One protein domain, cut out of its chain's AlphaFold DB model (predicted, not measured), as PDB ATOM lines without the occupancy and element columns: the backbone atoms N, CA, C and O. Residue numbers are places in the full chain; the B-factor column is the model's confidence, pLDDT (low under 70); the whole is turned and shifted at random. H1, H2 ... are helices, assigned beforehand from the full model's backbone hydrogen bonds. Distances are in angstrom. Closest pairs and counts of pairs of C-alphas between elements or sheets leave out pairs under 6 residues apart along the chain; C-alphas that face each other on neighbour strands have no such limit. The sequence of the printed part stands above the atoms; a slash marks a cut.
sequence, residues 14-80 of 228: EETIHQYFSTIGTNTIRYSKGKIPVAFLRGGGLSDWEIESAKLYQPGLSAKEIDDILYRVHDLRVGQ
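AT A GLANCE: This is residues 14 to 80 of the 228 residues of a protein of Anaerolineae bacterium CG_4_9_14_0_8_um_filter_58_9 (UniProt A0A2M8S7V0). A helical hairpin of H3 and the longer H4 makes one half of the model, and two short helices, H1 and H2, pack on H3 on the side away from H4. H3 lies in the middle, touching the three other helices, while the first stretch, residues 14 to 25, winds as an open loop at the end away from H4. The printed part has 67 residues with four named helices, in the order H1, H2, H3, H4, and no named strand; the class is all helix. It is compact, with a radius of gyration of the C-alphas of 12.4 A, and the C-alphas span 37 by 28 by 19 A along their three main axes.

HOW THE PARTS SIT: After the unnamed residues 14 to 25 comes H1, residues 26 to 31, and a short link of 6 residues leads to H2, residues 38 to 43, which is apart from H1. A tight link of 4 residues joins H2 to H3, residues 48 to 57, the hub, which touches the three other helices. H1 and H3 only just touch, with 3 pairs of C-alphas within 8 A; their closest C-alphas, those of Arg 30 and Tyr 57, are 5.6 A apart, and they run the same way at a steep tilt of 44 degrees. H2 touches H3, with the closest C-alphas, those of Leu 41 and Ile 51, 6.7 A apart; they run opposite ways at a steep tilt of 53 degrees. A tight link of 5 residues leads from H3 to H4, residues 63 to 79. H3 and H4 form a helical hairpin and touch, with 16 pairs of C-alphas within 8 A; the closest are those of Trp 49 and Val 73, 4.9 A apart, and the two run opposite ways at a shallow tilt of 18 degrees. H4 is apart from H1 and from H2. The helix packing is mostly crossed, but only just: of 3 touching pairs, 1 is at a shallow tilt. In H1, H2 and H4 every O i to N i+4 pair is within hydrogen-bond range; in H3 it is 3 of 6, beside 6 of 7 O i to N i+3 pairs.

IN THESE COORDINATES: H1 begins at C-alpha 26, at (13.709, 44.894, -20.505). H3 measures 15.5 A from first to last C-alpha and begins at C-alpha 48, at (27.396, 49.713, -14.978). H4, the longest helix with 17 residues, measures 23.7 A and ends at C-alpha 79, at (30.943, 51.526, -4.474).

THE WHOLE: The two C-alphas farthest apart, those of Gln 19 and Ala 63, are 38.1 A from each other. The printed part has no cut, and no link between its helices is long. The mean pLDDT of the printed part is 85.8; residues 19 to 21 and 78 to 80 are under 70.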
ATOM      1  N   GLU A  14      28.723  47.516 -31.319       89.50
ATOM      2  CA  GLU A  14      29.925  48.027 -30.651       89.50
ATOM      3  C   GLU A  14      30.502  49.311 -31.268       89.50
ATOM      4  O   GLU A  14      31.145  50.078 -30.556       89.50
ATOM      5  N   GLU A  15      30.241  49.564 -32.552       88.19
ATOM      6  CA  GLU A  15      30.692  50.758 -33.287       88.19
ATOM      7  C   GLU A  15      29.607  51.844 -33.358       88.19
ATOM      8  O   GLU A  15      29.793  52.893 -33.979       88.19
ATOM      9  N   THR A  16      28.448  51.608 -32.736       84.19
ATOM     10  CA  THR A  16      27.327  52.547 -32.786       84.19
ATOM     11  C   THR A  16      27.676  53.848 -32.066       84.19
ATOM     12  O   THR A  16      27.933  53.869 -30.864       84.19
ATOM     13  N   ILE A  17      27.605  54.961 -32.799       75.19
ATOM     14  CA  ILE A  17      27.716  56.308 -32.235       75.19
ATOM     15  C   ILE A  17      26.327  56.735 -31.760       75.19
ATOM     16  O   ILE A  17      25.427  57.002 -32.560       75.19
ATOM     17  N   HIS A  18      26.140  56.784 -30.446       71.94
ATOM     18  CA  HIS A  18      24.894  57.238 -29.843       71.94
ATOM     19  C   HIS A  18      24.848  58.767 -29.828       71.94
ATOM     20  O   HIS A  18      25.668  59.404 -29.178       71.94
ATOM     21  N   GLN A  19      23.870  59.355 -30.519       60.31
ATOM     22  CA  GLN A  19      23.638  60.805 -30.462       60.31
ATOM     23  C   GLN A  19      22.888  61.222 -29.184       60.31
ATOM     24  O   GLN A  19      23.091  62.323 -28.692       60.31
ATOM     25  N   TYR A  20      22.043  60.337 -28.634       59.19
ATOM     26  CA  TYR A  20      21.225  60.573 -27.434       59.19
ATOM     27  C   TYR A  20      20.914  59.263 -26.690       59.19
ATOM     28  O   TYR A  20      21.068  58.165 -27.245       59.19
ATOM     29  N   PHE A  21      20.382  59.383 -25.464       62.56
ATOM     30  CA  PHE A  21      19.881  58.258 -24.669       62.56
ATOM     31  C   PHE A  21      18.868  57.447 -25.462       62.56
ATOM     32  O   PHE A  21      17.880  57.958 -25.993       62.56
ATOM     33  N   SER A  22      19.104  56.143 -25.516       75.12
ATOM     34  CA  SER A  22      18.202  55.218 -26.174       75.12
ATOM     35  C   SER A  22      17.513  54.374 -25.126       75.12
ATOM     36  O   SER A  22      18.141  53.564 -24.462       75.12
ATOM     37  N   THR A  23      16.192  54.484 -25.018       75.38
ATOM     38  CA  THR A  23      15.441  53.563 -24.163       75.38
ATOM     39  C   THR A  23      15.612  52.134 -24.675       75.38
ATOM     40  O   THR A  23      15.166  51.829 -25.786       75.38
ATOM     41  N   ILE A  24      16.227  51.267 -23.870       86.25
ATOM     42  CA  ILE A  24      16.322  49.826 -24.118       86.25
ATOM     43  C   ILE A  24      15.311  49.129 -23.209       86.25
ATOM     44  O   ILE A  24      15.403  49.187 -21.986       86.25
ATOM     45  N   GLY A  25      14.313  48.481 -23.807       86.75
ATOM     46  CA  GLY A  25      13.296  47.759 -23.046       86.75
ATOM     47  C   GLY A  25      13.859  46.504 -22.372       86.75
ATOM     48  O   GLY A  25      14.687  45.794 -22.941       86.75
ATOM     49  N   THR A  26      13.349  46.155 -21.188       89.38
ATOM     50  CA  THR A  26      13.709  44.894 -20.505       89.38
ATOM     51  C   THR A  26      13.351  43.657 -21.337       89.38
ATOM     52  O   THR A  26      14.019  42.628 -21.253       89.38
ATOM     53  N   ASN A  27      12.332  43.759 -22.198       91.38
ATOM     54  CA  ASN A  27      12.007  42.745 -23.201       91.38
ATOM     55  C   ASN A  27      13.108  42.592 -24.262       91.38
ATOM     56  O   ASN A  27      13.444  41.462 -24.598       91.38
ATOM     57  N   THR A  28      13.716  43.686 -24.727       94.31
ATOM     58  CA  THR A  28      14.860  43.665 -25.654       94.31
ATOM     59  C   THR A  28      16.068  42.977 -25.023       94.31
ATOM     60  O   THR A  28      16.662  42.092 -25.640       94.31
ATOM     61  N   ILE A  29      16.395  43.297 -23.764       93.25
ATOM     62  CA  ILE A  29      17.486  42.633 -23.023       93.25
ATOM     63  C   ILE A  29      17.206  41.128 -22.883       93.25
ATOM     64  O   ILE A  29      18.086  40.301 -23.137       93.25
ATOM     65  N   ARG A  30      15.960  40.764 -22.542       92.94
ATOM     66  CA  ARG A  30      15.516  39.369 -22.417       92.94
ATOM     67  C   ARG A  30      15.612  38.601 -23.733       92.94
ATOM     68  O   ARG A  30      16.151  37.498 -23.738       92.94
ATOM     69  N   TYR A  31      15.093  39.149 -24.830       95.06
ATOM     70  CA  TYR A  31      15.133  38.487 -26.138       95.06
ATOM     71  C   TYR A  31      16.558  38.330 -26.648       95.06
ATOM     72  O   TYR A  31      16.914  37.262 -27.137       95.06
ATOM     73  N   SER A  32      17.392  39.340 -26.402       96.00
ATOM     74  CA  SER A  32      18.819  39.299 -26.714       96.00
ATOM     75  C   SER A  32      19.616  38.409 -25.753       96.00
ATOM     76  O   SER A  32      20.817  38.243 -25.934       96.00
ATOM     77  N   LYS A  33      18.983  37.826 -24.720       94.19
ATOM     78  CA  LYS A  33      19.609  36.938 -23.722       94.19
ATOM     79  C   LYS A  33      20.825  37.571 -23.037       94.19
ATOM     80  O   LYS A  33      21.826  36.897 -22.822       94.19
ATOM     81  N   GLY A  34      20.783  38.880 -22.787       84.31
ATOM     82  CA  GLY A  34      21.929  39.629 -22.253       84.31
ATOM     83  C   GLY A  34      23.147  39.706 -23.192       84.31
ATOM     84  O   GLY A  34      24.211  40.136 -22.759       84.31
ATOM     85  N   LYS A  35      23.022  39.289 -24.462       90.31
ATOM     86  CA  LYS A  35      24.065  39.384 -25.498       90.31
ATOM     87  C   LYS A  35      23.920  40.686 -26.281       90.31
ATOM     88  O   LYS A  35      23.585  40.679 -27.461       90.31
ATOM     89  N   ILE A  36      24.123  41.800 -25.594       94.00
ATOM     90  CA  ILE A  36      24.181  43.131 -26.198       94.00
ATOM     91  C   ILE A  36      25.543  43.715 -25.811       94.00
ATOM     92  O   ILE A  36      25.898  43.624 -24.632       94.00
ATOM     93  N   PRO A  37      26.329  44.273 -26.750       93.44
ATOM     94  CA  PRO A  37      27.632  44.835 -26.422       93.44
ATOM     95  C   PRO A  37      27.552  45.891 -25.318       93.44
ATOM     96  O   PRO A  37      26.655  46.734 -25.307       93.44
ATOM     97  N   VAL A  38      28.522  45.862 -24.400       90.25
ATOM     98  CA  VAL A  38      28.606  46.815 -23.279       90.25
ATOM     99  C   VAL A  38      28.659  48.255 -23.784       90.25
ATOM    100  O   VAL A  38      27.971  49.104 -23.229       90.25
ATOM    101  N   ALA A  39      29.412  48.517 -24.861       85.56
ATOM    102  CA  ALA A  39      29.495  49.837 -25.486       85.56
ATOM    103  C   ALA A  39      28.112  50.361 -25.910       85.56
ATOM    104  O   ALA A  39      27.756  51.485 -25.572       85.56
ATOM    105  N   PHE A  40      27.294  49.510 -26.537       90.38
ATOM    106  CA  PHE A  40      25.935  49.860 -26.948       90.38
ATOM    107  C   PHE A  40      24.995  50.088 -25.756       90.38
ATOM    108  O   PHE A  40      24.213  51.034 -25.746       90.38
ATOM    109  N   LEU A  41      25.049  49.231 -24.729       88.25
ATOM    110  CA  LEU A  41      24.225  49.412 -23.526       88.25
ATOM    111  C   LEU A  41      24.595  50.701 -22.781       88.25
ATOM    112  O   LEU A  41      23.707  51.429 -22.337       88.25
ATOM    113  N   ARG A  42      25.895  51.001 -22.688       82.94
ATOM    114  CA  ARG A  42      26.414  52.224 -22.071       82.94
ATOM    115  C   ARG A  42      26.027  53.463 -22.875       82.94
ATOM    116  O   ARG A  42      25.508  54.404 -22.287       82.94
ATOM    117  N   GLY A  43      26.178  53.440 -24.201       74.06
ATOM    118  CA  GLY A  43      25.725  54.523 -25.082       74.06
ATOM    119  C   GLY A  43      24.200  54.683 -25.112       74.06
ATOM    120  O   GLY A  43      23.680  55.787 -25.259       74.06
ATOM    121  N   GLY A  44      23.454  53.597 -24.888       78.75
ATOM    122  CA  GLY A  44      22.013  53.625 -24.635       78.75
ATOM    123  C   GLY A  44      21.640  54.230 -23.281       78.75
ATOM    124  O   GLY A  44      20.478  54.576 -23.074       78.75
ATOM    125  N   GLY A  45      22.617  54.406 -22.393       73.25
ATOM    126  CA  GLY A  45      22.452  55.102 -21.135       73.25
ATOM    127  C   GLY A  45      22.341  54.223 -19.903       73.25
ATOM    128  O   GLY A  45      22.060  54.761 -18.839       73.25
ATOM    129  N   LEU A  46      22.535  52.906 -19.998       81.44
ATOM    130  CA  LEU A  46      22.497  52.029 -18.826       81.44
ATOM    131  C   LEU A  46      23.735  52.257 -17.946       81.44
ATOM    132  O   LEU A  46      24.841  52.473 -18.438       81.44
ATOM    133  N   SER A  47      23.541  52.210 -16.633       78.81
ATOM    134  CA  SER A  47      24.615  52.265 -15.636       78.81
ATOM    135  C   SER A  47      25.360  50.936 -15.562       78.81
ATOM    136  O   SER A  47      24.825  49.895 -15.945       78.81
ATOM    137  N   ASP A  48      26.587  50.936 -15.034       83.56
ATOM    138  CA  ASP A  48      27.396  49.713 -14.978       83.56
ATOM    139  C   ASP A  48      26.704  48.591 -14.187       83.56
ATOM    140  O   ASP A  48      26.775  47.430 -14.590       83.56
ATOM    141  N   TRP A  49      25.964  48.913 -13.117       85.69
ATOM    142  CA  TRP A  49      25.202  47.902 -12.374       85.69
ATOM    143  C   TRP A  49      24.003  47.363 -13.177       85.69
ATOM    144  O   TRP A  49      23.678  46.181 -13.050       85.69
ATOM    145  N   GLU A  50      23.356  48.174 -14.026       88.38
ATOM    146  CA  GLU A  50      22.285  47.728 -14.938       88.38
ATOM    147  C   GLU A  50      22.840  46.848 -16.060       88.38
ATOM    148  O   GLU A  50      22.242  45.824 -16.396       88.38
ATOM    149  N   ILE A  51      24.003  47.212 -16.605       90.38
ATOM    150  CA  ILE A  51      24.735  46.422 -17.602       90.38
ATOM    151  C   ILE A  51      25.159  45.078 -17.005       90.38
ATOM    152  O   ILE A  51      24.971  44.034 -17.632       90.38
ATOM    153  N   GLU A  52      25.684  45.071 -15.778       93.44
ATOM    154  CA  GLU A  52      26.042  43.836 -15.079       93.44
ATOM    155  C   GLU A  52      24.795  42.988 -14.791       93.44
ATOM    156  O   GLU A  52      24.782  41.789 -15.077       93.44
ATOM    157  N   SER A  53      23.701  43.613 -14.340       93.12
ATOM    158  CA  SER A  53      22.410  42.945 -14.108       93.12
ATOM    159  C   SER A  53      21.827  42.336 -15.386       93.12
ATOM    160  O   SER A  53      21.191  41.283 -15.334       93.12
ATOM    161  N   ALA A  54      22.062  42.946 -16.552       94.44
ATOM    162  CA  ALA A  54      21.597  42.428 -17.838       94.44
ATOM    163  C   ALA A  54      22.172  41.037 -18.166       94.44
ATOM    164  O   ALA A  54      21.543  40.270 -18.903       94.44
ATOM    165  N   LYS A  55      23.318  40.658 -17.581       94.69
ATOM    166  CA  LYS A  55      23.900  39.316 -17.741       94.69
ATOM    167  C   LYS A  55      23.022  38.220 -17.138       94.69
ATOM    168  O   LYS A  55      23.061  37.102 -17.640       94.69
ATOM    169  N   LEU A  56      22.158  38.532 -16.164       95.50
ATOM    170  CA  LEU A  56      21.202  37.578 -15.579       95.50
ATOM    171  C   LEU A  56      20.174  37.043 -16.592       95.50
ATOM    172  O   LEU A  56      19.528  36.030 -16.337       95.50
ATOM    173  N   TYR A  57      20.020  37.692 -17.752       94.88
ATOM    174  CA  TYR A  57      19.169  37.199 -18.838       94.88
ATOM    175  C   TYR A  57      19.837  36.111 -19.699       94.88
ATOM    176  O   TYR A  57      19.185  35.563 -20.593       94.88
ATOM    177  N   GLN A  58      21.113  35.785 -19.461       94.31
ATOM    178  CA  GLN A  58      21.795  34.697 -20.157       94.31
ATOM    179  C   GLN A  58      21.239  33.337 -19.696       94.31
ATOM    180  O   GLN A  58      21.156  33.069 -18.498       94.31
ATOM    181  N   PRO A  59      20.836  32.446 -20.621       93.88
ATOM    182  CA  PRO A  59      20.368  31.119 -20.249       93.88
ATOM    183  C   PRO A  59      21.534  30.235 -19.796       93.88
ATOM    184  O   PRO A  59      22.620  30.298 -20.367       93.88
ATOM    185  N   GLY A  60      21.271  29.339 -18.844       94.12
ATOM    186  CA  GLY A  60      22.227  28.303 -18.438       94.12
ATOM    187  C   GLY A  60      23.269  28.736 -17.406       94.12
ATOM    188  O   GLY A  60      24.219  27.990 -17.194       94.12
ATOM    189  N   LEU A  61      23.090  29.891 -16.758       95.19
ATOM    190  CA  LEU A  61      23.933  30.305 -15.636       95.19
ATOM    191  C   LEU A  61      23.814  29.318 -14.466       95.19
ATOM    192  O   LEU A  61      22.716  28.914 -14.073       95.19
ATOM    193  N   SER A  62      24.955  28.954 -13.892       97.62
ATOM    194  CA  SER A  62      25.041  28.225 -12.631       97.62
ATOM    195  C   SER A  62      24.694  29.124 -11.440       97.62
ATOM    196  O   SER A  62      24.778  30.349 -11.521       97.62
ATOM    197  N   ALA A  63      24.356  28.516 -10.297       95.94
ATOM    198  CA  ALA A  63      24.101  29.259  -9.058       95.94
ATOM    199  C   ALA A  63      25.281  30.170  -8.679       95.94
ATOM    200  O   ALA A  63      25.081  31.332  -8.353       95.94
ATOM    201  N   LYS A  64      26.514  29.671  -8.836       94.25
ATOM    202  CA  LYS A  64      27.726  30.448  -8.569       94.25
ATOM    203  C   LYS A  64      27.853  31.667  -9.489       94.25
ATOM    204  O   LYS A  64      28.184  32.744  -9.020       94.25
ATOM    205  N   GLU A  65      27.581  31.517 -10.785       96.00
ATOM    206  CA  GLU A  65      27.647  32.648 -11.725       96.00
ATOM    207  C   GLU A  65      26.576  33.701 -11.429       96.00
ATOM    208  O   GLU A  65      26.845  34.895 -11.553       96.00
ATOM    209  N   ILE A  66      25.381  33.272 -11.011       96.31
ATOM    210  CA  ILE A  66      24.323  34.179 -10.551       96.31
ATOM    211  C   ILE A  66      24.801  34.952  -9.315       96.31
ATOM    212  O   ILE A  66      24.714  36.179  -9.305       96.31
ATOM    213  N   ASP A  67      25.356  34.261  -8.317       92.31
ATOM    214  CA  ASP A  67      25.878  34.887  -7.097       92.31
ATOM    215  C   ASP A  67      27.012  35.882  -7.407       92.31
ATOM    216  O   ASP A  67      27.002  37.005  -6.903       92.31
ATOM    217  N   ASP A  68      27.943  35.525  -8.296       92.69
ATOM    218  CA  ASP A  68      29.051  36.390  -8.720       92.69
ATOM    219  C   ASP A  68      28.558  37.651  -9.460       92.69
ATOM    220  O   ASP A  68      29.154  38.727  -9.345       92.69
ATOM    221  N   ILE A  69      27.489  37.546 -10.260       93.69
ATOM    222  CA  ILE A  69      26.852  38.707 -10.904       93.69
ATOM    223  C   ILE A  69      26.190  39.589  -9.844       93.69
ATOM    224  O   ILE A  69      26.415  40.796  -9.833       93.69
ATOM    225  N   LEU A  70      25.414  39.007  -8.928       92.56
ATOM    226  CA  LEU A  70      24.716  39.758  -7.880       92.56
ATOM    227  C   LEU A  70      25.684  40.461  -6.923       92.56
ATOM    228  O   LEU A  70      25.442  41.609  -6.553       92.56
ATOM    229  N   TYR A  71      26.801  39.818  -6.573       86.62
ATOM    230  CA  TYR A  71      27.864  40.436  -5.785       86.62
ATOM    231  C   TYR A  71      28.452  41.658  -6.496       86.62
ATOM    232  O   TYR A  71      28.567  42.720  -5.890       86.62
ATOM    233  N   ARG A  72      28.756  41.548  -7.796       86.31
ATOM    234  CA  ARG A  72      29.248  42.681  -8.596       86.31
ATOM    235  C   ARG A  72      28.215  43.791  -8.730       86.31
ATOM    236  O   ARG A  72      28.569  44.953  -8.613       86.31
ATOM    237  N   VAL A  73      26.943  43.454  -8.936       88.44
ATOM    238  CA  VAL A  73      25.854  44.440  -8.963       88.44
ATOM    239  C   VAL A  73      25.772  45.183  -7.633       88.44
ATOM    240  O   VAL A  73      25.656  46.405  -7.635       88.44
ATOM    241  N   HIS A  74      25.862  44.467  -6.509       81.50
ATOM    242  CA  HIS A  74      25.893  45.065  -5.179       81.50
ATOM    243  C   HIS A  74      27.115  45.974  -4.999       81.50
ATOM    244  O   HIS A  74      26.961  47.115  -4.576       81.50
ATOM    245  N   ASP A  75      28.310  45.504  -5.352       78.38
ATOM    246  CA  ASP A  75      29.545  46.288  -5.261       78.38
ATOM    247  C   ASP A  75      29.488  47.551  -6.132       78.38
ATOM    248  O   ASP A  75      29.785  48.638  -5.655       78.38
ATOM    249  N   LEU A  76      28.979  47.459  -7.362       78.19
ATOM    250  CA  LEU A  76      28.770  48.617  -8.238       78.19
ATOM    251  C   LEU A  76      27.711  49.582  -7.682       78.19
ATOM    252  O   LEU A  76      27.865  50.794  -7.795       78.19
ATOM    253  N   ARG A  77      26.650  49.067  -7.049       73.56
ATOM    254  CA  ARG A  77      25.602  49.874  -6.397       73.56
ATOM    255  C   ARG A  77      26.095  50.600  -5.147       73.56
ATOM    256  O   ARG A  77      25.601  51.687  -4.867       73.56
ATOM    257  N   VAL A  78      26.999  49.986  -4.386       69.69
ATOM    258  CA  VAL A  78      27.483  50.495  -3.093       69.69
ATOM    259  C   VAL A  78      28.786  51.290  -3.241       69.69
ATOM    260  O   VAL A  78      29.005  52.248  -2.505       69.69
ATOM    261  N   GLY A  79      29.638  50.922  -4.200       57.97
ATOM    262  CA  GLY A  79      30.943  51.526  -4.474       57.97
ATOM    263  C   GLY A  79      30.904  52.733  -5.416       57.97
ATOM    264  O   GLY A  79      31.776  53.599  -5.319       57.97
ATOM    265  N   GLN A  80      29.889  52.862  -6.282       55.41
ATOM    266  CA  GLN A  80      29.639  54.114  -7.004       55.41
ATOM    267  C   GLN A  80      28.969  55.105  -6.045       55.41
ATOM    268  O   GLN A  80      27.748  55.195  -5.965       55.41
TER     269      GLN A  80